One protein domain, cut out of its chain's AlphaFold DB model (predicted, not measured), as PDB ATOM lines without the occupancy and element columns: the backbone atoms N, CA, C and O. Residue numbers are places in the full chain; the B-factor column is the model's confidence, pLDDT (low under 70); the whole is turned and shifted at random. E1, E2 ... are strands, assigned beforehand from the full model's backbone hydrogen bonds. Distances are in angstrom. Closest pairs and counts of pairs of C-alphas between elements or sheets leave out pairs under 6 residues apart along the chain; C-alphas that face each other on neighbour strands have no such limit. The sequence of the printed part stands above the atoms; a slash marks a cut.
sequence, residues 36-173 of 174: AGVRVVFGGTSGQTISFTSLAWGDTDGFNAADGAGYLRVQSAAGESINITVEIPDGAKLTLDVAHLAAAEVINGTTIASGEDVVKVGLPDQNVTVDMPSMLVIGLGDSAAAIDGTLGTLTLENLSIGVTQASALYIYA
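AT A GLANCE: This is residues 36 to 173 of the 174 residues of an uncharacterized protein of Desulfococcus oleovorans (strain DSM 6200 / JCM 39069 / Hxd3) (UniProt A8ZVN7). The model is a long, thin ribbon of antiparallel strands, in which three small sheets follow one another end to end: E1, E6, E9 and E13 at one end, E2, E5 and E10 in the middle, and E3, E4, E11 and E12 at the other end. The chain goes along the ribbon through E1, E2 and E3, back through E4, E5 and E6, out again through E9, E10 and E11, and back through E12 and a long link to E13; the small hairpin of E7 and E8 folds back at the turn between E6 and E9. The printed part has 138 residues with 13 named strands, E1 to E13 in chain order, and no named helix: the class is all strand. It is extended, with a radius of gyration of the C-alphas of 24.0 A and spans of 71 by 36 by 23 A, only just elongated.

IN THESE COORDINATES: In the first sheet, E1 is residues 38 to 41, starting at C-alpha 38 (209.755, 192.346, 159.195); E6 is 93 to 100, 22.2 A long; E9 is 117 to 122, 16.0 A; E13 is 168 to 172, ending at C-alpha 172 (223.068, 182.640, 152.995). E2 is 46 to 52, 20.5 A; E5 is 82 to 88, 19.9 A; E10 is 127 to 131. E3 is 54 to 59, 16.3 A; E4 is 70 to 76, 19.3 A; E11 is 135 to 141, 18.6 A; E12 is 149 to 155, 18.0 A. E7 is 105 to 107 and E8 is 110 to 112.

HOW THE PARTS SIT: The sheet E1 - E6 - E9 - E13 has E1 and E13 as edge strands; N 94 and O 40 are 2.9 A apart, N 97 and O 120 2.9 A, and N 121 and O 169 2.8 A, within hydrogen-bond range. In the sheet E2 - E5 - E10, N 48 and O 86 are 2.9 A apart and N 85 and O 129 2.8 A. E2 runs on into E3 across a break of 1 residue, at 53 degrees. The sheet E3 - E4 - E11 - E12 is twisted, its C-alphas up to 4.0 A off the best plane; N 57 and O 72, N 73 and O 139, and N 138 and O 152 are each 2.8 A apart. E3 and E4 form a hairpin, as do E11 and E12. In the hairpin E7 and E8, N 107 and O 110 are 2.8 A apart; E8 and E13 are only just apart, closest 8.0 A.

THE WHOLE: The C-alphas of Ala 66 and Ala 102, the two farthest apart, are 72.4 A from each other. The printed part has no cut. The one long link is E12 to E13, residues 156 to 167. Mean pLDDT of the printed part is 81.2; residues 36 to 44, 158 to 168 and 173 are under 70.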
ATOM      1  N   ALA A  36     212.944 189.035 163.546       58.72
ATOM      2  CA  ALA A  36     212.172 188.038 162.820       58.72
ATOM      3  C   ALA A  36     210.793 188.620 162.461       58.72
ATOM      4  O   ALA A  36     210.093 189.175 163.315       58.72
ATOM      5  N   GLY A  37     210.401 188.503 161.190       58.81
ATOM      6  CA  GLY A  37     209.068 188.886 160.729       58.81
ATOM      7  C   GLY A  37     208.884 190.357 160.347       58.81
ATOM      8  O   GLY A  37     207.764 190.866 160.460       58.81
ATOM      9  N   VAL A  38     209.927 191.040 159.857       64.44
ATOM     10  CA  VAL A  38     209.755 192.346 159.195       64.44
ATOM     11  C   VAL A  38     208.850 192.177 157.971       64.44
ATOM     12  O   VAL A  38     209.088 191.343 157.094       64.44
ATOM     13  N   ARG A  39     207.786 192.985 157.914       64.25
ATOM     14  CA  ARG A  39     206.832 193.011 156.798       64.25
ATOM     15  C   ARG A  39     206.913 194.354 156.102       64.25
ATOM     16  O   ARG A  39     206.623 195.380 156.714       64.25
ATOM     17  N   VAL A  40     207.242 194.324 154.819       65.81
ATOM     18  CA  VAL A  40     207.123 195.492 153.947       65.81
ATOM     19  C   VAL A  40     205.843 195.316 153.145       65.81
ATOM     20  O   VAL A  40     205.651 194.304 152.470       65.81
ATOM     21  N   VAL A  41     204.933 196.274 153.280       69.12
ATOM     22  CA  VAL A  41     203.633 196.250 152.605       69.12
ATOM     23  C   VAL A  41     203.679 197.240 151.456       69.12
ATOM     24  O   VAL A  41     204.108 198.380 151.639       69.12
ATOM     25  N   PHE A  42     203.227 196.809 150.285       64.31
ATOM     26  CA  PHE A  42     203.003 197.720 149.173       64.31
ATOM     27  C   PHE A  42     201.689 198.463 149.417       64.31
ATOM     28  O   PHE A  42     200.651 197.839 149.628       64.31
ATOM     29  N   GLY A  43     201.757 199.795 149.464       59.00
ATOM     30  CA  GLY A  43     200.573 200.643 149.535       59.00
ATOM     31  C   GLY A  43     200.047 200.921 148.133       59.00
ATOM     32  O   GLY A  43     200.739 201.563 147.342       59.00
ATOM     33  N   GLY A  44     198.827 200.467 147.849       66.75
ATOM     34  CA  GLY A  44     198.208 200.546 146.530       66.75
ATOM     35  C   GLY A  44     198.654 199.426 145.587       66.75
ATOM     36  O   GLY A  44     199.621 198.707 145.838       66.75
ATOM     37  N   THR A  45     197.936 199.288 144.474       75.69
ATOM     38  CA  THR A  45     198.266 198.324 143.419       75.69
ATOM     39  C   THR A  45     199.396 198.869 142.549       75.69
ATOM     40  O   THR A  45     199.264 199.937 141.947       75.69
ATOM     41  N   SER A  46     200.503 198.132 142.449       77.44
ATOM     42  CA  SER A  46     201.547 198.401 141.453       77.44
ATOM     43  C   SER A  46     201.269 197.540 140.234       77.44
ATOM     44  O   SER A  46     201.247 196.317 140.359       77.44
ATOM     45  N   GLY A  47     201.042 198.150 139.072       81.69
ATOM     46  CA  GLY A  47     200.656 197.403 137.885       81.69
ATOM     47  C   GLY A  47     201.165 197.996 136.582       81.69
ATOM     48  O   GLY A  47     201.434 199.191 136.471       81.69
ATOM     49  N   GLN A  48     201.288 197.125 135.587       81.94
ATOM     50  CA  GLN A  48     201.550 197.476 134.198       81.94
ATOM     51  C   GLN A  48     200.458 196.858 133.336       81.94
ATOM     52  O   GLN A  48     200.124 195.688 133.508       81.94
ATOM     53  N   THR A  49     199.939 197.637 132.391       84.44
ATOM     54  CA  THR A  49     198.951 197.165 131.423       84.44
ATOM     55  C   THR A  49     199.475 197.412 130.019       84.44
ATOM     56  O   THR A  49     199.844 198.535 129.675       84.44
ATOM     57  N   ILE A  50     199.498 196.359 129.210       86.25
ATOM     58  CA  ILE A  50     199.767 196.429 127.775       86.25
ATOM     59  C   ILE A  50     198.437 196.214 127.064       86.25
ATOM     60  O   ILE A  50     197.787 195.189 127.270       86.25
ATOM     61  N   SER A  51     198.050 197.170 126.221       88.31
ATOM     62  CA  SER A  51     196.786 197.133 125.485       88.31
ATOM     63  C   SER A  51     197.026 197.288 123.993       88.31
ATOM     64  O   SER A  51     197.744 198.189 123.559       88.31
ATOM     65  N   PHE A  52     196.387 196.436 123.200       87.81
ATOM     66  CA  PHE A  52     196.393 196.535 121.744       87.81
ATOM     67  C   PHE A  52     195.068 196.038 121.168       87.81
ATOM     68  O   PHE A  52     194.410 195.164 121.724       87.81
ATOM     69  N   THR A  53     194.673 196.605 120.034       89.88
ATOM     70  CA  THR A  53     193.437 196.246 119.316       89.88
ATOM     71  C   THR A  53     193.711 195.376 118.092       89.88
ATOM     72  O   THR A  53     192.822 194.722 117.555       89.88
ATOM     73  N   SER A  54     194.958 195.357 117.619       89.12
ATOM     74  CA  SER A  54     195.350 194.507 116.505       89.12
ATOM     75  C   SER A  54     196.820 194.132 116.570       89.12
ATOM     76  O   SER A  54     197.650 194.884 117.083       89.12
ATOM     77  N   LEU A  55     197.121 192.965 116.014       90.81
ATOM     78  CA  LEU A  55     198.460 192.506 115.698       90.81
ATOM     79  C   LEU A  55     198.505 192.240 114.194       90.81
ATOM     80  O   LEU A  55     197.644 191.541 113.661       90.81
ATOM     81  N   ALA A  56     199.501 192.800 113.517       91.62
ATOM     82  CA  ALA A  56     199.753 192.556 112.105       91.62
ATOM     83  C   ALA A  56     201.150 191.963 111.948       91.62
ATOM     84  O   ALA A  56     202.116 192.492 112.498       91.62
ATOM     85  N   TRP A  57     201.254 190.882 111.188       93.00
ATOM     86  CA  TRP A  57     202.517 190.291 110.783       93.00
ATOM     87  C   TRP A  57     202.486 190.069 109.282       93.00
ATOM     88  O   TRP A  57     201.577 189.431 108.757       93.00
ATOM     89  N   GLY A  58     203.456 190.630 108.579       89.75
ATOM     90  CA  GLY A  58     203.436 190.622 107.133       89.75
ATOM     91  C   GLY A  58     204.711 191.142 106.525       89.75
ATOM     92  O   GLY A  58     205.663 191.488 107.226       89.75
ATOM     93  N   ASP A  59     204.672 191.178 105.209       88.62
ATOM     94  CA  ASP A  59     205.748 191.590 104.341       88.62
ATOM     95  C   ASP A  59     205.367 192.897 103.636       88.62
ATOM     96  O   ASP A  59     204.275 193.024 103.077       88.62
ATOM     97  N   THR A  60     206.243 193.894 103.711       89.38
ATOM     98  CA  THR A  60     205.984 195.254 103.212       89.38
ATOM     99  C   THR A  60     206.126 195.386 101.703       89.38
ATOM    100  O   THR A  60     205.560 196.310 101.125       89.38
ATOM    101  N   ASP A  61     206.899 194.513 101.068       85.25
ATOM    102  CA  ASP A  61     207.164 194.505  99.627       85.25
ATOM    103  C   ASP A  61     206.683 193.216  98.949       85.25
ATOM    104  O   ASP A  61     206.503 193.196  97.730       85.25
ATOM    105  N   GLY A  62     206.375 192.187  99.738       80.44
ATOM    106  CA  GLY A  62     205.813 190.933  99.256       80.44
ATOM    107  C   GLY A  62     206.843 190.054  98.559       80.44
ATOM    108  O   GLY A  62     208.034 190.357  98.468       80.44
ATOM    109  N   PHE A  63     206.382 188.934  98.001       79.56
ATOM    110  CA  PHE A  63     207.283 187.970  97.380       79.56
ATOM    111  C   PHE A  63     208.000 188.578  96.160       79.56
ATOM    112  O   PHE A  63     207.382 188.961  95.166       79.56
ATOM    113  N   ASN A  64     209.332 188.666  96.237       81.56
ATOM    114  CA  ASN A  64     210.209 189.238  95.206       81.56
ATOM    115  C   ASN A  64     209.872 190.684  94.781       81.56
ATOM    116  O   ASN A  64     210.169 191.058  93.643       81.56
ATOM    117  N   ALA A  65     209.259 191.493  95.655       75.56
ATOM    118  CA  ALA A  65     208.839 192.871  95.358       75.56
ATOM    119  C   ALA A  65     207.872 193.020  94.158       75.56
ATOM    120  O   ALA A  65     207.706 194.117  93.622       75.56
ATOM    121  N   ALA A  66     207.253 191.921  93.709       71.62
ATOM    122  CA  ALA A  66     206.398 191.884  92.520       71.62
ATOM    123  C   ALA A  66     204.901 191.911  92.858       71.62
ATOM    124  O   ALA A  66     204.114 192.465  92.092       71.62
ATOM    125  N   ASP A  67     204.525 191.343  94.004       77.50
ATOM    126  CA  ASP A  67     203.125 191.068  94.351       77.50
ATOM    127  C   ASP A  67     202.514 192.104  95.314       77.50
ATOM    128  O   ASP A  67     201.330 192.027  95.642       77.50
ATOM    129  N   GLY A  68     203.294 193.116  95.715       80.75
ATOM    130  CA  GLY A  68     202.875 194.128  96.681       80.75
ATOM    131  C   GLY A  68     202.851 193.601  98.118       80.75
ATOM    132  O   GLY A  68     203.079 192.423  98.379       80.75
ATOM    133  N   ALA A  69     202.610 194.498  99.072       89.44
ATOM    134  CA  ALA A  69     202.635 194.158 100.488       89.44
ATOM    135  C   ALA A  69     201.520 193.164 100.867       89.44
ATOM    136  O   ALA A  69     200.433 193.178 100.291       89.44
ATOM    137  N   GLY A  70     201.770 192.327 101.874       89.81
ATOM    138  CA  GLY A  70     200.811 191.334 102.348       89.81
ATOM    139  C   GLY A  70     200.959 191.055 103.838       89.81
ATOM    140  O   GLY A  70     202.042 190.724 104.315       89.81
ATOM    141  N   TYR A  71     199.859 191.157 104.580       91.75
ATOM    142  CA  TYR A  71     199.835 191.024 106.034       91.75
ATOM    143  C   TYR A  71     198.782 190.028 106.489       91.75
ATOM    144  O   TYR A  71     197.627 190.098 106.082       91.75
ATOM    145  N   LEU A  72     199.168 189.148 107.409       92.56
ATOM    146  CA  LEU A  72     198.254 188.442 108.292       92.56
ATOM    147  C   LEU A  72     197.940 189.345 109.483       92.56
ATOM    148  O   LEU A  72     198.842 189.861 110.146       92.56
ATOM    149  N   ARG A  73     196.659 189.519 109.788       92.44
ATOM    150  CA  ARG A  73     196.208 190.356 110.897       92.44
ATOM    151  C   ARG A  73     195.245 189.614 111.796       92.44
ATOM    152  O   ARG A  73     194.396 188.854 111.334       92.44
ATOM    153  N   VAL A  74     195.375 189.894 113.085       91.25
ATOM    154  CA  VAL A  74     194.426 189.520 114.127       91.25
ATOM    155  C   VAL A  74     193.916 190.812 114.738       91.25
ATOM    156  O   VAL A  74     194.710 191.633 115.196       91.25
ATOM    157  N   GLN A  75     192.607 191.018 114.714       91.19
ATOM    158  CA  GLN A  75     191.989 192.270 115.130       91.19
ATOM    159  C   GLN A  75     190.765 192.009 116.010       91.19
ATOM    160  O   GLN A  75     189.949 191.138 115.712       91.19
ATOM    161  N   SER A  76     190.637 192.779 117.087       89.56
ATOM    162  CA  SER A  76     189.431 192.836 117.913       89.56
ATOM    163  C   SER A  76     188.333 193.676 117.257       89.56
ATOM    164  O   SER A  76     188.590 194.485 116.358       89.56
ATOM    165  N   ALA A  77     187.086 193.513 117.704       82.38
ATOM    166  CA  ALA A  77     186.013 194.388 117.252       82.38
ATOM    167  C   ALA A  77     186.273 195.851 117.667       82.38
ATOM    168  O   ALA A  77     187.041 196.149 118.583       82.38
ATOM    169  N   ALA A  78     185.630 196.790 116.969       81.00
ATOM    170  CA  ALA A  78     185.794 198.211 117.254       81.00
ATOM    171  C   ALA A  78     185.402 198.532 118.708       81.00
ATOM    172  O   ALA A  78     184.271 198.285 119.119       81.00
ATOM    173  N   GLY A  79     186.336 199.116 119.462       78.94
ATOM    174  CA  GLY A  79     186.144 199.456 120.875       78.94
ATOM    175  C   GLY A  79     186.529 198.352 121.861       78.94
ATOM    176  O   GLY A  79     186.500 198.599 123.063       78.94
ATOM    177  N   GLU A  80     186.938 197.177 121.382       86.38
ATOM    178  CA  GLU A  80     187.473 196.102 122.215       86.38
ATOM    179  C   GLU A  80     189.002 196.064 122.109       86.38
ATOM    180  O   GLU A  80     189.564 196.305 121.040       86.38
ATOM    181  N   SER A  81     189.681 195.736 123.205       87.25
ATOM    182  CA  SER A  81     191.140 195.609 123.259       87.25
ATOM    183  C   SER A  81     191.514 194.288 123.903       87.25
ATOM    184  O   SER A  81     190.798 193.783 124.760       87.25
ATOM    185  N   ILE A  82     192.669 193.762 123.516       86.62
ATOM    186  CA  ILE A  82     193.362 192.750 124.301       86.62
ATOM    187  C   ILE A  82     194.179 193.501 125.347       86.62
ATOM    188  O   ILE A  82     195.006 194.344 124.988       86.62
ATOM    189  N   ASN A  83     193.940 193.206 126.621       87.38
ATOM    190  CA  ASN A  83     194.655 193.799 127.743       87.38
ATOM    191  C   ASN A  83     195.412 192.709 128.495       87.38
ATOM    192  O   ASN A  83     194.837 191.708 128.916       87.38
ATOM    193  N   ILE A  84     196.707 192.920 128.686       86.50
ATOM    194  CA  ILE A  84     197.536 192.096 129.559       86.50
ATOM    195  C   ILE A  84     197.928 192.978 130.732       86.50
ATOM    196  O   ILE A  84     198.661 193.952 130.553       86.50
ATOM    197  N   THR A  85     197.437 192.640 131.917       84.56
ATOM    198  CA  THR A  85     197.735 193.351 133.158       84.56
ATOM    199  C   THR A  85     198.575 192.464 134.057       84.56
ATOM    200  O   THR A  85     198.220 191.317 134.318       84.56
ATOM    201  N   VAL A  86     199.689 193.004 134.538       86.50
ATOM    202  CA  VAL A  86     200.508 192.393 135.587       86.50
ATOM    203  C   VAL A  86     200.454 193.316 136.786       86.50
ATOM    204  O   VAL A  86     200.849 194.476 136.669       86.50
ATOM    205  N   GLU A  87     199.975 192.823 137.922       85.69
ATOM    206  CA  GLU A  87     199.844 193.622 139.136       85.69
ATOM    207  C   GLU A  87     200.335 192.897 140.388       85.69
ATOM    208  O   GLU A  87     200.212 191.684 140.529       85.69
ATOM    209  N   ILE A  88     200.863 193.673 141.329       82.94
ATOM    210  CA  ILE A  88     200.985 193.281 142.728       82.94
ATOM    211  C   ILE A  88     199.770 193.891 143.433       82.94
ATOM    212  O   ILE A  88     199.674 195.126 143.474       82.94
ATOM    213  N   PRO A  89     198.831 193.073 143.942       77.88
ATOM    214  CA  PRO A  89     197.603 193.585 144.532       77.88
ATOM    215  C   PRO A  89     197.890 194.409 145.790       77.88
ATOM    216  O   PRO A  89     198.868 194.172 146.506       77.88
ATOM    217  N   ASP A  90     197.009 195.365 146.076       78.50
ATOM    218  CA  ASP A  90     197.097 196.162 147.297       78.50
ATOM    219  C   ASP A  90     197.111 195.267 148.548       78.50
ATOM    220  O   ASP A  90     196.403 194.261 148.647       78.50
ATOM    221  N   GLY A  91     197.960 195.622 149.510       74.69
ATOM    222  CA  GLY A  91     198.142 194.844 150.731       74.69
ATOM    223  C   GLY A  91     198.941 193.549 150.558       74.69
ATOM    224  O   GLY A  91     199.124 192.829 151.552       74.69
ATOM    225  N   ALA A  92     199.457 193.257 149.358       80.00
ATOM    226  CA  ALA A  92     200.459 192.217 149.173       80.00
ATOM    227  C   ALA A  92     201.738 192.555 149.951       80.00
ATOM    228  O   ALA A  92     202.080 193.720 150.194       80.00
ATOM    229  N   LYS A  93     202.434 191.511 150.403       77.62
ATOM    230  CA  LYS A  93     203.491 191.639 151.408       77.62
ATOM    231  C   LYS A  93     204.771 191.011 150.911       77.62
ATOM    232  O   LYS A  93     204.771 189.853 150.506       77.62
ATOM    233  N   LEU A  94     205.851 191.767 151.035       82.69
ATOM    234  CA  LEU A  94     207.185 191.202 151.078       82.69
ATOM    235  C   LEU A  94     207.465 190.772 152.520       82.69
ATOM    236  O   LEU A  94     207.225 191.527 153.471       82.69
ATOM    237  N   THR A  95     207.958 189.550 152.679       80.50
ATOM    238  CA  THR A  95     208.313 188.989 153.984       80.50
ATOM    239  C   THR A  95     209.811 188.800 154.076       80.50
ATOM    240  O   THR A  95     210.402 188.167 153.205       80.50
ATOM    241  N   LEU A  96     210.406 189.309 155.147       82.69
ATOM    242  CA  LEU A  96     211.774 188.995 155.524       82.69
ATOM    243  C   LEU A  96     211.719 188.043 156.711       82.69
ATOM    244  O   LEU A  96     211.161 188.381 157.760       82.69
ATOM    245  N   ASP A  97     212.275 186.858 156.519       81.50
ATOM    246  CA  ASP A  97     212.420 185.862 157.567       81.50
ATOM    247  C   ASP A  97     213.894 185.523 157.744       81.50
ATOM    248  O   ASP A  97     214.627 185.390 156.766       81.50
ATOM    249  N   VAL A  98     214.324 185.424 158.995       83.50
ATOM    250  CA  VAL A  98     215.694 185.066 159.356       83.50
ATOM    251  C   VAL A  98     215.592 183.793 160.168       83.50
ATOM    252  O   VAL A  98     214.935 183.776 161.210       83.50
ATOM    253  N   ALA A  99     216.199 182.723 159.672       81.75
ATOM    254  CA  ALA A  99     216.054 181.400 160.249       81.75
ATOM    255  C   ALA A  99     217.387 180.658 160.279       81.75
ATOM    256  O   ALA A  99     218.205 180.791 159.377       81.75
ATOM    257  N   HIS A 100     217.548 179.823 161.301       84.88
ATOM    258  CA  HIS A 100     218.608 178.828 161.371       84.88
ATOM    259  C   HIS A 100     218.066 177.493 160.852       84.88
ATOM    260  O   HIS A 100     217.057 176.985 161.364       84.88
ATOM    261  N   LEU A 101     218.692 176.918 159.828       85.44
ATOM    262  CA  LEU A 101     218.193 175.706 159.181       85.44
ATOM    263  C   LEU A 101     218.492 174.455 160.013       85.44
ATOM    264  O   LEU A 101     219.607 173.945 160.036       85.44
ATOM    265  N   ALA A 102     217.466 173.877 160.638       87.19
ATOM    266  CA  ALA A 102     217.600 172.611 161.367       87.19
ATOM    267  C   ALA A 102     217.851 171.389 160.454       87.19
ATOM    268  O   ALA A 102     218.306 170.344 160.918       87.19
ATOM    269  N   ALA A 103     217.535 171.504 159.164       89.94
ATOM    270  CA  ALA A 103     217.752 170.488 158.140       89.94
ATOM    271  C   ALA A 103     218.097 171.171 156.810       89.94
ATOM    272  O   ALA A 103     217.723 172.322 156.603       89.94
ATOM    273  N   ALA A 104     218.789 170.457 155.919       89.00
ATOM    274  CA  ALA A 104     219.129 170.988 154.603       89.00
ATOM    275  C   ALA A 104     217.862 171.308 153.789       89.00
ATOM    276  O   ALA A 104     216.914 170.515 153.773       89.00
ATOM    277  N   GLU A 105     217.862 172.442 153.093       87.19
ATOM    278  CA  GLU A 105     216.763 172.888 152.228       87.19
ATOM    279  C   GLU A 105     217.243 172.917 150.772       87.19
ATOM    280  O   GLU A 105     218.364 173.334 150.484       87.19
ATOM    281  N   VAL A 106     216.410 172.450 149.838       84.19
ATOM    282  CA  VAL A 106     216.730 172.459 148.403       84.19
ATOM    283  C   VAL A 106     215.842 173.467 147.695       84.19
ATOM    284  O   VAL A 106     214.618 173.345 147.702       84.19
ATOM    285  N   ILE A 107     216.470 174.437 147.040       79.25
ATOM    286  CA  ILE A 107     215.812 175.585 146.423       79.25
ATOM    287  C   ILE A 107     216.259 175.652 144.972       79.25
ATOM    288  O   ILE A 107     217.420 175.924 144.682       79.25
ATOM    289  N   ASN A 108     215.344 175.351 144.046       74.88
ATOM    290  CA  ASN A 108     215.622 175.305 142.604       74.88
ATOM    291  C   ASN A 108     216.887 174.499 142.228       74.88
ATOM    292  O   ASN A 108     217.589 174.833 141.278       74.88
ATOM    293  N   GLY A 109     217.172 173.424 142.969       80.00
ATOM    294  CA  GLY A 109     218.326 172.548 142.736       80.00
ATOM    295  C   GLY A 109     219.601 172.931 143.495       80.00
ATOM    296  O   GLY A 109     220.524 172.121 143.541       80.00
ATOM    297  N   THR A 110     219.646 174.094 144.145       82.25
ATOM    298  CA  THR A 110     220.716 174.456 145.084       82.25
ATOM    299  C   THR A 110     220.380 173.916 146.467       82.25
ATOM    300  O   THR A 110     219.264 174.100 146.945       82.25
ATOM    301  N   THR A 111     221.326 173.231 147.108       89.06
ATOM    302  CA  THR A 111     221.152 172.730 148.480       89.06
ATOM    303  C   THR A 111     221.823 173.687 149.450       89.06
ATOM    304  O   THR A 111     223.025 173.906 149.334       89.06
ATOM    305  N   ILE A 112     221.062 174.207 150.408       87.75
ATOM    306  CA  ILE A 112     221.593 174.895 151.584       87.75
ATOM    307  C   ILE A 112     221.748 173.846 152.681       87.75
ATOM    308  O   ILE A 112     220.815 173.082 152.950       87.75
ATOM    309  N   ALA A 113     222.937 173.754 153.272       88.94
ATOM    310  CA  ALA A 113     223.227 172.762 154.295       88.94
ATOM    311  C   ALA A 113     222.424 173.014 155.584       88.94
ATOM    312  O   ALA A 113     221.961 174.116 155.868       88.94
ATOM    313  N   SER A 114     222.252 171.962 156.386       91.12
ATOM    314  CA  SER A 114     221.752 172.119 157.753       91.12
ATOM    315  C   SER A 114     222.786 172.845 158.612       91.12
ATOM    316  O   SER A 114     223.967 172.513 158.529       91.12
ATOM    317  N   GLY A 115     222.330 173.718 159.505       87.25
ATOM    318  CA  GLY A 115     223.176 174.515 160.393       87.25
ATOM    319  C   GLY A 115     223.524 175.897 159.843       87.25
ATOM    320  O   GLY A 115     224.193 176.651 160.539       87.25
ATOM    321  N   GLU A 116     223.061 176.235 158.638       85.19
ATOM    322  CA  GLU A 116     223.254 177.561 158.053       85.19
ATOM    323  C   GLU A 116     222.203 178.558 158.548       85.19
ATOM    324  O   GLU A 116     221.017 178.226 158.689       85.19
ATOM    325  N   ASP A 117     222.639 179.798 158.762       85.44
ATOM    326  CA  ASP A 117     221.752 180.937 158.970       85.44
ATOM    327  C   ASP A 117     221.344 181.521 157.616       85.44
ATOM    328  O   ASP A 117     222.178 181.869 156.777       85.44
ATOM    329  N   VAL A 118     220.036 181.639 157.399       84.62
ATOM    330  CA  VAL A 118     219.470 182.097 156.131       84.62
ATOM    331  C   VAL A 118     218.562 183.296 156.330       84.62
ATOM    332  O   VAL A 118     217.770 183.368 157.272       84.62
ATOM    333  N   VAL A 119     218.626 184.223 155.378       84.56
ATOM    334  CA  VAL A 119     217.620 185.268 155.201       84.56
ATOM    335  C   VAL A 119     216.761 184.895 154.003       84.56
ATOM    336  O   VAL A 119     217.218 184.893 152.857       84.56
ATOM    337  N   LYS A 120     215.492 184.599 154.265       82.06
ATOM    338  CA  LYS A 120     214.480 184.365 153.243       82.06
ATOM    339  C   LYS A 120     213.729 185.656 152.961       82.06
ATOM    340  O   LYS A 120     213.059 186.216 153.827       82.06
ATOM    341  N   VAL A 121     213.789 186.090 151.711       83.19
ATOM    342  CA  VAL A 121     213.006 187.202 151.178       83.19
ATOM    343  C   VAL A 121     211.870 186.622 150.342       83.19
ATOM    344  O   VAL A 121     212.057 186.233 149.191       83.19
ATOM    345  N   GLY A 122     210.685 186.539 150.941       80.06
ATOM    346  CA  GLY A 122     209.453 186.179 150.244       80.06
ATOM    347  C   GLY A 122     208.930 187.377 149.464       80.06
ATOM    348  O   GLY A 122     208.638 188.420 150.050       80.06
ATOM    349  N   LEU A 123     208.829 187.234 148.149       79.94
ATOM    350  CA  LEU A 123     208.222 188.223 147.269       79.94
ATOM    351  C   LEU A 123     206.706 187.980 147.211       79.94
ATOM    352  O   LEU A 123     206.274 186.829 147.285       79.94
ATOM    353  N   PRO A 124     205.884 189.034 147.095       77.31
ATOM    354  CA  PRO A 124     204.459 188.858 146.873       77.31
ATOM    355  C   PRO A 124     204.197 188.232 145.502       77.31
ATOM    356  O   PRO A 124     204.946 188.462 144.548       77.31
ATOM    357  N   ASP A 125     203.088 187.508 145.402       78.38
ATOM    358  CA  ASP A 125     202.624 187.001 144.120       78.38
ATOM    359  C   ASP A 125     202.220 188.151 143.196       78.38
ATOM    360  O   ASP A 125     201.682 189.180 143.621       78.38
ATOM    361  N   GLN A 126     202.500 187.956 141.911       78.88
ATOM    362  CA  GLN A 126     202.031 188.824 140.846       78.88
ATOM    363  C   GLN A 126     200.797 188.192 140.217       78.88
ATOM    364  O   GLN A 126     200.823 187.031 139.804       78.88
ATOM    365  N   ASN A 127     199.734 188.973 140.096       78.12
ATOM    366  CA  ASN A 127     198.563 188.585 139.336       78.12
ATOM    367  C   ASN A 127     198.788 188.975 137.881       78.12
ATOM    368  O   ASN A 127     198.974 190.150 137.565       78.12
ATOM    369  N   VAL A 128     198.759 187.983 136.994       83.06
ATOM    370  CA  VAL A 128     198.723 188.208 135.550       83.06
ATOM    371  C   VAL A 128     197.301 187.952 135.081       83.06
ATOM    372  O   VAL A 128     196.819 186.824 135.147       83.06
ATOM    373  N   THR A 129     196.642 188.997 134.601       80.88
ATOM    374  CA  THR A 129     195.298 188.929 134.030       80.88
ATOM    375  C   THR A 129     195.393 189.224 132.546       80.88
ATOM    376  O   THR A 129     195.965 190.236 132.142       80.88
ATOM    377  N   VAL A 130     194.819 188.346 131.728       83.44
ATOM    378  CA  VAL A 130     194.664 188.588 130.294       83.44
ATOM    379  C   VAL A 130     193.178 188.712 130.004       83.44
ATOM    380  O   VAL A 130     192.437 187.741 130.125       83.44
ATOM    381  N   ASP A 131     192.761 189.919 129.649       84.81
ATOM    382  CA  ASP A 131     191.413 190.222 129.192       84.81
ATOM    383  C   ASP A 131     191.429 190.264 127.666       84.81
ATOM    384  O   ASP A 131     192.174 191.035 127.053       84.81
ATOM    385  N   MET A 132     190.662 189.371 127.047       84.62
ATOM    386  CA  MET A 132     190.573 189.268 125.596       84.62
ATOM    387  C   MET A 132     189.125 189.463 125.159       84.62
ATOM    388  O   MET A 132     188.208 188.993 125.837       84.62
ATOM    389  N   PRO A 133     188.901 190.083 123.992       86.69
ATOM    390  CA  PRO A 133     187.573 190.133 123.418       86.69
ATOM    391  C   PRO A 133     187.043 188.730 123.117       86.69
ATOM    392  O   PRO A 133     187.801 187.812 122.793       86.69
ATOM    393  N   SER A 134     185.718 188.580 123.171       83.75
ATOM    394  CA  SER A 134     185.040 187.301 122.912       83.75
ATOM    395  C   SER A 134     185.317 186.746 121.510       83.75
ATOM    396  O   SER A 134     185.292 185.529 121.296       83.75
ATOM    397  N   MET A 135     185.622 187.634 120.561       86.00
ATOM    398  CA  MET A 135     185.906 187.299 119.177       86.00
ATOM    399  C   MET A 135     187.060 188.142 118.633       86.00
ATOM    400  O   MET A 135     187.071 189.366 118.745       86.00
ATOM    401  N   LEU A 136     188.002 187.477 117.974       90.25
ATOM    402  CA  LEU A 136     189.031 188.108 117.155       90.25
ATOM    403  C   LEU A 136     188.805 187.728 115.695       90.25
ATOM    404  O   LEU A 136     188.535 186.572 115.377       90.25
ATOM    405  N   VAL A 137     188.936 188.690 114.792       91.31
ATOM    406  CA  VAL A 137     188.904 188.452 113.350       91.31
ATOM    407  C   VAL A 137     190.326 188.199 112.876       91.31
ATOM    408  O   VAL A 137     191.227 188.993 113.144       91.31
ATOM    409  N   ILE A 138     190.517 187.096 112.160       92.50
ATOM    410  CA  ILE A 138     191.767 186.765 111.482       92.50
ATOM    411  C   ILE A 138     191.560 187.030 109.998       92.50
ATOM    412  O   ILE A 138     190.615 186.524 109.386       92.50
ATOM    413  N   GLY A 139     192.442 187.818 109.400       93.25
ATOM    414  CA  GLY A 139     192.320 188.184 108.000       93.25
ATOM    415  C   GLY A 139     193.642 188.522 107.344       93.25
ATOM    416  O   GLY A 139     194.671 188.657 108.003       93.25
ATOM    417  N   LEU A 140     193.587 188.634 106.026       92.44
ATOM    418  CA  LEU A 140     194.654 189.143 105.187       92.44
ATOM    419  C   LEU A 140     194.374 190.604 104.843       92.44
ATOM    420  O   LEU A 140     193.214 190.999 104.713       92.44
ATOM    421  N   GLY A 141     195.429 191.389 104.677       90.31
ATOM    422  CA  GLY A 141     195.352 192.742 104.142       90.31
ATOM    423  C   GLY A 141     196.580 193.090 103.314       90.31
ATOM    424  O   GLY A 141     197.647 192.502 103.498       90.31
ATOM    425  N   ASP A 142     196.434 194.060 102.422       89.38
ATOM    426  CA  ASP A 142     197.524 194.674 101.655       89.38
ATOM    427  C   ASP A 142     198.322 195.698 102.484       89.38
ATOM    428  O   ASP A 142     199.327 196.257 102.046       89.38
ATOM    429  N   SER A 143     197.891 195.944 103.721       87.19
ATOM    430  CA  SER A 143     198.520 196.871 104.651       87.19
ATOM    431  C   SER A 143     198.425 196.368 106.087       87.19
ATOM    432  O   SER A 143     197.531 195.610 106.463       87.19
ATOM    433  N   ALA A 144     199.314 196.867 106.949       85.38
ATOM    434  CA  ALA A 144     199.256 196.592 108.384       85.38
ATOM    435  C   ALA A 144     198.036 197.234 109.086       85.38
ATOM    436  O   ALA A 144     197.840 197.011 110.282       85.38
ATOM    437  N   ALA A 145     197.232 198.041 108.375       85.25
ATOM    438  CA  ALA A 145     196.153 198.859 108.929       85.25
ATOM    439  C   ALA A 145     194.739 198.364 108.576       85.25
ATOM    440  O   ALA A 145     193.822 198.568 109.378       85.25
ATOM    441  N   ALA A 146     194.553 197.654 107.456       84.06
ATOM    442  CA  ALA A 146     193.253 197.134 107.006       84.06
ATOM    443  C   ALA A 146     193.202 195.594 106.941       84.06
ATOM    444  O   ALA A 146     194.236 194.933 106.919       84.06
ATOM    445  N   ILE A 147     192.004 195.017 107.054       84.69
ATOM    446  CA  ILE A 147     191.737 193.617 106.698       84.69
ATOM    447  C   ILE A 147     190.903 193.677 105.423       84.69
ATOM    448  O   ILE A 147     189.778 194.171 105.459       84.69
ATOM    449  N   ASP A 148     191.452 193.159 104.331       84.06
ATOM    450  CA  ASP A 148     190.822 193.161 103.007       84.06
ATOM    451  C   ASP A 148     190.175 191.807 102.682       84.06
ATOM    452  O   ASP A 148     189.302 191.712 101.819       84.06
ATOM    453  N   GLY A 149     190.549 190.753 103.418       85.50
ATOM    454  CA  GLY A 149     189.925 189.436 103.342       85.50
ATOM    455  C   GLY A 149     189.890 188.735 104.694       85.50
ATOM    456  O   GLY A 149     190.925 188.476 105.299       85.50
ATOM    457  N   THR A 150     188.702 188.379 105.179       91.62
ATOM    458  CA  THR A 150     188.566 187.585 106.408       91.62
ATOM    459  C   THR A 150     188.872 186.115 106.126       91.62
ATOM    460  O   THR A 150     188.214 185.487 105.299       91.62
ATOM    461  N   LEU A 151     189.848 185.559 106.843       91.19
ATOM    462  CA  LEU A 151     190.155 184.126 106.832       91.19
ATOM    463  C   LEU A 151     189.259 183.359 107.803       91.19
ATOM    464  O   LEU A 151     188.881 182.221 107.539       91.19
ATOM    465  N   GLY A 152     188.915 183.984 108.927       90.75
ATOM    466  CA  GLY A 152     188.036 183.392 109.920       90.75
ATOM    467  C   GLY A 152     187.948 184.223 111.188       90.75
ATOM    468  O   GLY A 152     188.464 185.337 111.273       90.75
ATOM    469  N   THR A 153     187.288 183.658 112.187       89.88
ATOM    470  CA  THR A 153     187.171 184.237 113.520       89.88
ATOM    471  C   THR A 153     187.715 183.262 114.554       89.88
ATOM    472  O   THR A 153     187.572 182.046 114.429       89.88
ATOM    473  N   LEU A 154     188.365 183.807 115.576       86.62
ATOM    474  CA  LEU A 154     188.807 183.087 116.758       86.62
ATOM    475  C   LEU A 154     187.899 183.486 117.916       86.62
ATOM    476  O   LEU A 154     187.891 184.642 118.335       86.62
ATOM    477  N   THR A 155     187.134 182.526 118.420       85.19
ATOM    478  CA  THR A 155     186.286 182.698 119.602       85.19
ATOM    479  C   THR A 155     187.063 182.246 120.833       85.19
ATOM    480  O   THR A 155     187.561 181.122 120.866       85.19
ATOM    481  N   LEU A 156     187.183 183.121 121.832       79.25
ATOM    482  CA  LEU A 156     188.027 182.912 123.018       79.25
ATOM    483  C   LEU A 156     187.219 182.721 124.307       79.25
ATOM    484  O   LEU A 156     187.696 183.020 125.401       79.25
ATOM    485  N   GLU A 157     185.991 182.212 124.190       74.00
ATOM    486  CA  GLU A 157     185.149 181.930 125.351       74.00
ATOM    487  C   GLU A 157     185.883 181.025 126.354       74.00
ATOM    488  O   GLU A 157     186.257 179.893 126.045       74.00
ATOM    489  N   ASN A 158     186.053 181.529 127.581       60.09
ATOM    490  CA  ASN A 158     186.710 180.859 128.710       60.09
ATOM    491  C   ASN A 158     188.233 180.650 128.587       60.09
ATOM    492  O   ASN A 158     188.780 179.781 129.272       60.09
ATOM    493  N   LEU A 159     188.945 181.434 127.769       68.00
ATOM    494  CA  LEU A 159     190.409 181.433 127.820       68.00
ATOM    495  C   LEU A 159     190.894 182.009 129.162       68.00
ATOM    496  O   LEU A 159     190.629 183.162 129.487       68.00
ATOM    497  N   SER A 160     191.640 181.209 129.924       63.59
ATOM    498  CA  SER A 160     192.323 181.637 131.147       63.59
ATOM    499  C   SER A 160     193.818 181.373 131.007       63.59
ATOM    500  O   SER A 160     194.231 180.262 130.668       63.59
ATOM    501  N   ILE A 161     194.630 182.402 131.246       66.56
ATOM    502  CA  ILE A 161     196.091 182.317 131.240       66.56
ATOM    503  C   ILE A 161     196.554 182.523 132.679       66.56
ATOM    504  O   ILE A 161     196.374 183.599 133.237       66.56
ATOM    505  N   GLY A 162     197.132 181.481 133.275       60.41
ATOM    506  CA  GLY A 162     197.746 181.538 134.599       60.41
ATOM    507  C   GLY A 162     199.263 181.462 134.490       60.41
ATOM    508  O   GLY A 162     199.794 180.582 133.813       60.41
ATOM    509  N   VAL A 163     199.964 182.363 135.176       64.38
ATOM    510  CA  VAL A 163     201.417 182.290 135.361       64.38
ATOM    511  C   VAL A 163     201.675 182.035 136.839       64.38
ATOM    512  O   VAL A 163     201.258 182.815 137.685       64.38
ATOM    513  N   THR A 164     202.354 180.934 137.154       55.25
ATOM    514  CA  THR A 164     202.832 180.643 138.510       55.25
ATOM    515  C   THR A 164     204.341 180.845 138.528       55.25
ATOM    516  O   THR A 164     205.054 180.192 137.767       55.25
ATOM    517  N   GLN A 165     204.839 181.731 139.387       58.66
ATOM    518  CA  GLN A 165     206.266 181.828 139.695       58.66
ATOM    519  C   GLN A 165     206.499 181.548 141.177       58.66
ATOM    520  O   GLN A 165     205.656 181.851 142.014       58.66
ATOM    521  N   ALA A 166     207.642 180.938 141.491       56.19
ATOM    522  CA  ALA A 166     208.075 180.754 142.867       56.19
ATOM    523  C   ALA A 166     208.714 182.057 143.372       56.19
ATOM    524  O   ALA A 166     209.700 182.531 142.809       56.19
ATOM    525  N   SER A 167     208.151 182.620 144.437       61.62
ATOM    526  CA  SER A 167     208.401 183.998 144.873       61.62
ATOM    527  C   SER A 167     209.335 184.061 146.092       61.62
ATOM    528  O   SER A 167     208.961 184.609 147.127       61.62
ATOM    529  N   ALA A 168     210.534 183.468 146.046       66.81
ATOM    530  CA  ALA A 168     211.467 183.575 147.176       66.81
ATOM    531  C   ALA A 168     212.943 183.644 146.762       66.81
ATOM    532  O   ALA A 168     213.442 182.777 146.047       66.81
ATOM    533  N   LEU A 169     213.640 184.665 147.267       72.88
ATOM    534  CA  LEU A 169     215.097 184.785 147.241       72.88
ATOM    535  C   LEU A 169     215.641 184.355 148.604       72.88
ATOM    536  O   LEU A 169     215.140 184.795 149.636       72.88
ATOM    537  N   TYR A 170     216.678 183.529 148.601       70.94
ATOM    538  CA  TYR A 170     217.370 183.105 149.811       70.94
ATOM    539  C   TYR A 170     218.797 183.643 149.770       70.94
ATOM    540  O   TYR A 170     219.476 183.524 148.750       70.94
ATOM    541  N   ILE A 171     219.222 184.264 150.865       77.00
ATOM    542  CA  ILE A 171     220.569 184.800 151.060       77.00
ATOM    543  C   ILE A 171     221.178 184.030 152.229       77.00
ATOM    544  O   ILE A 171     220.590 183.997 153.308       77.00
ATOM    545  N   TYR A 172     222.328 183.408 152.001       74.94
ATOM    546  CA  TYR A 172     223.068 182.640 152.995       74.94
ATOM    547  C   TYR A 172     224.571 182.809 152.743       74.94
ATOM    548  O   TYR A 172     224.969 183.195 151.638       74.94
ATOM    549  N   ALA A 173     225.381 182.613 153.780       65.19
ATOM    550  CA  ALA A 173     226.834 182.589 153.655       65.19
ATOM    551  C   ALA A 173     227.292 181.148 153.386       65.19
ATOM    552  O   ALA A 173     226.693 180.221 153.919       65.19
TER     553      ALA A 173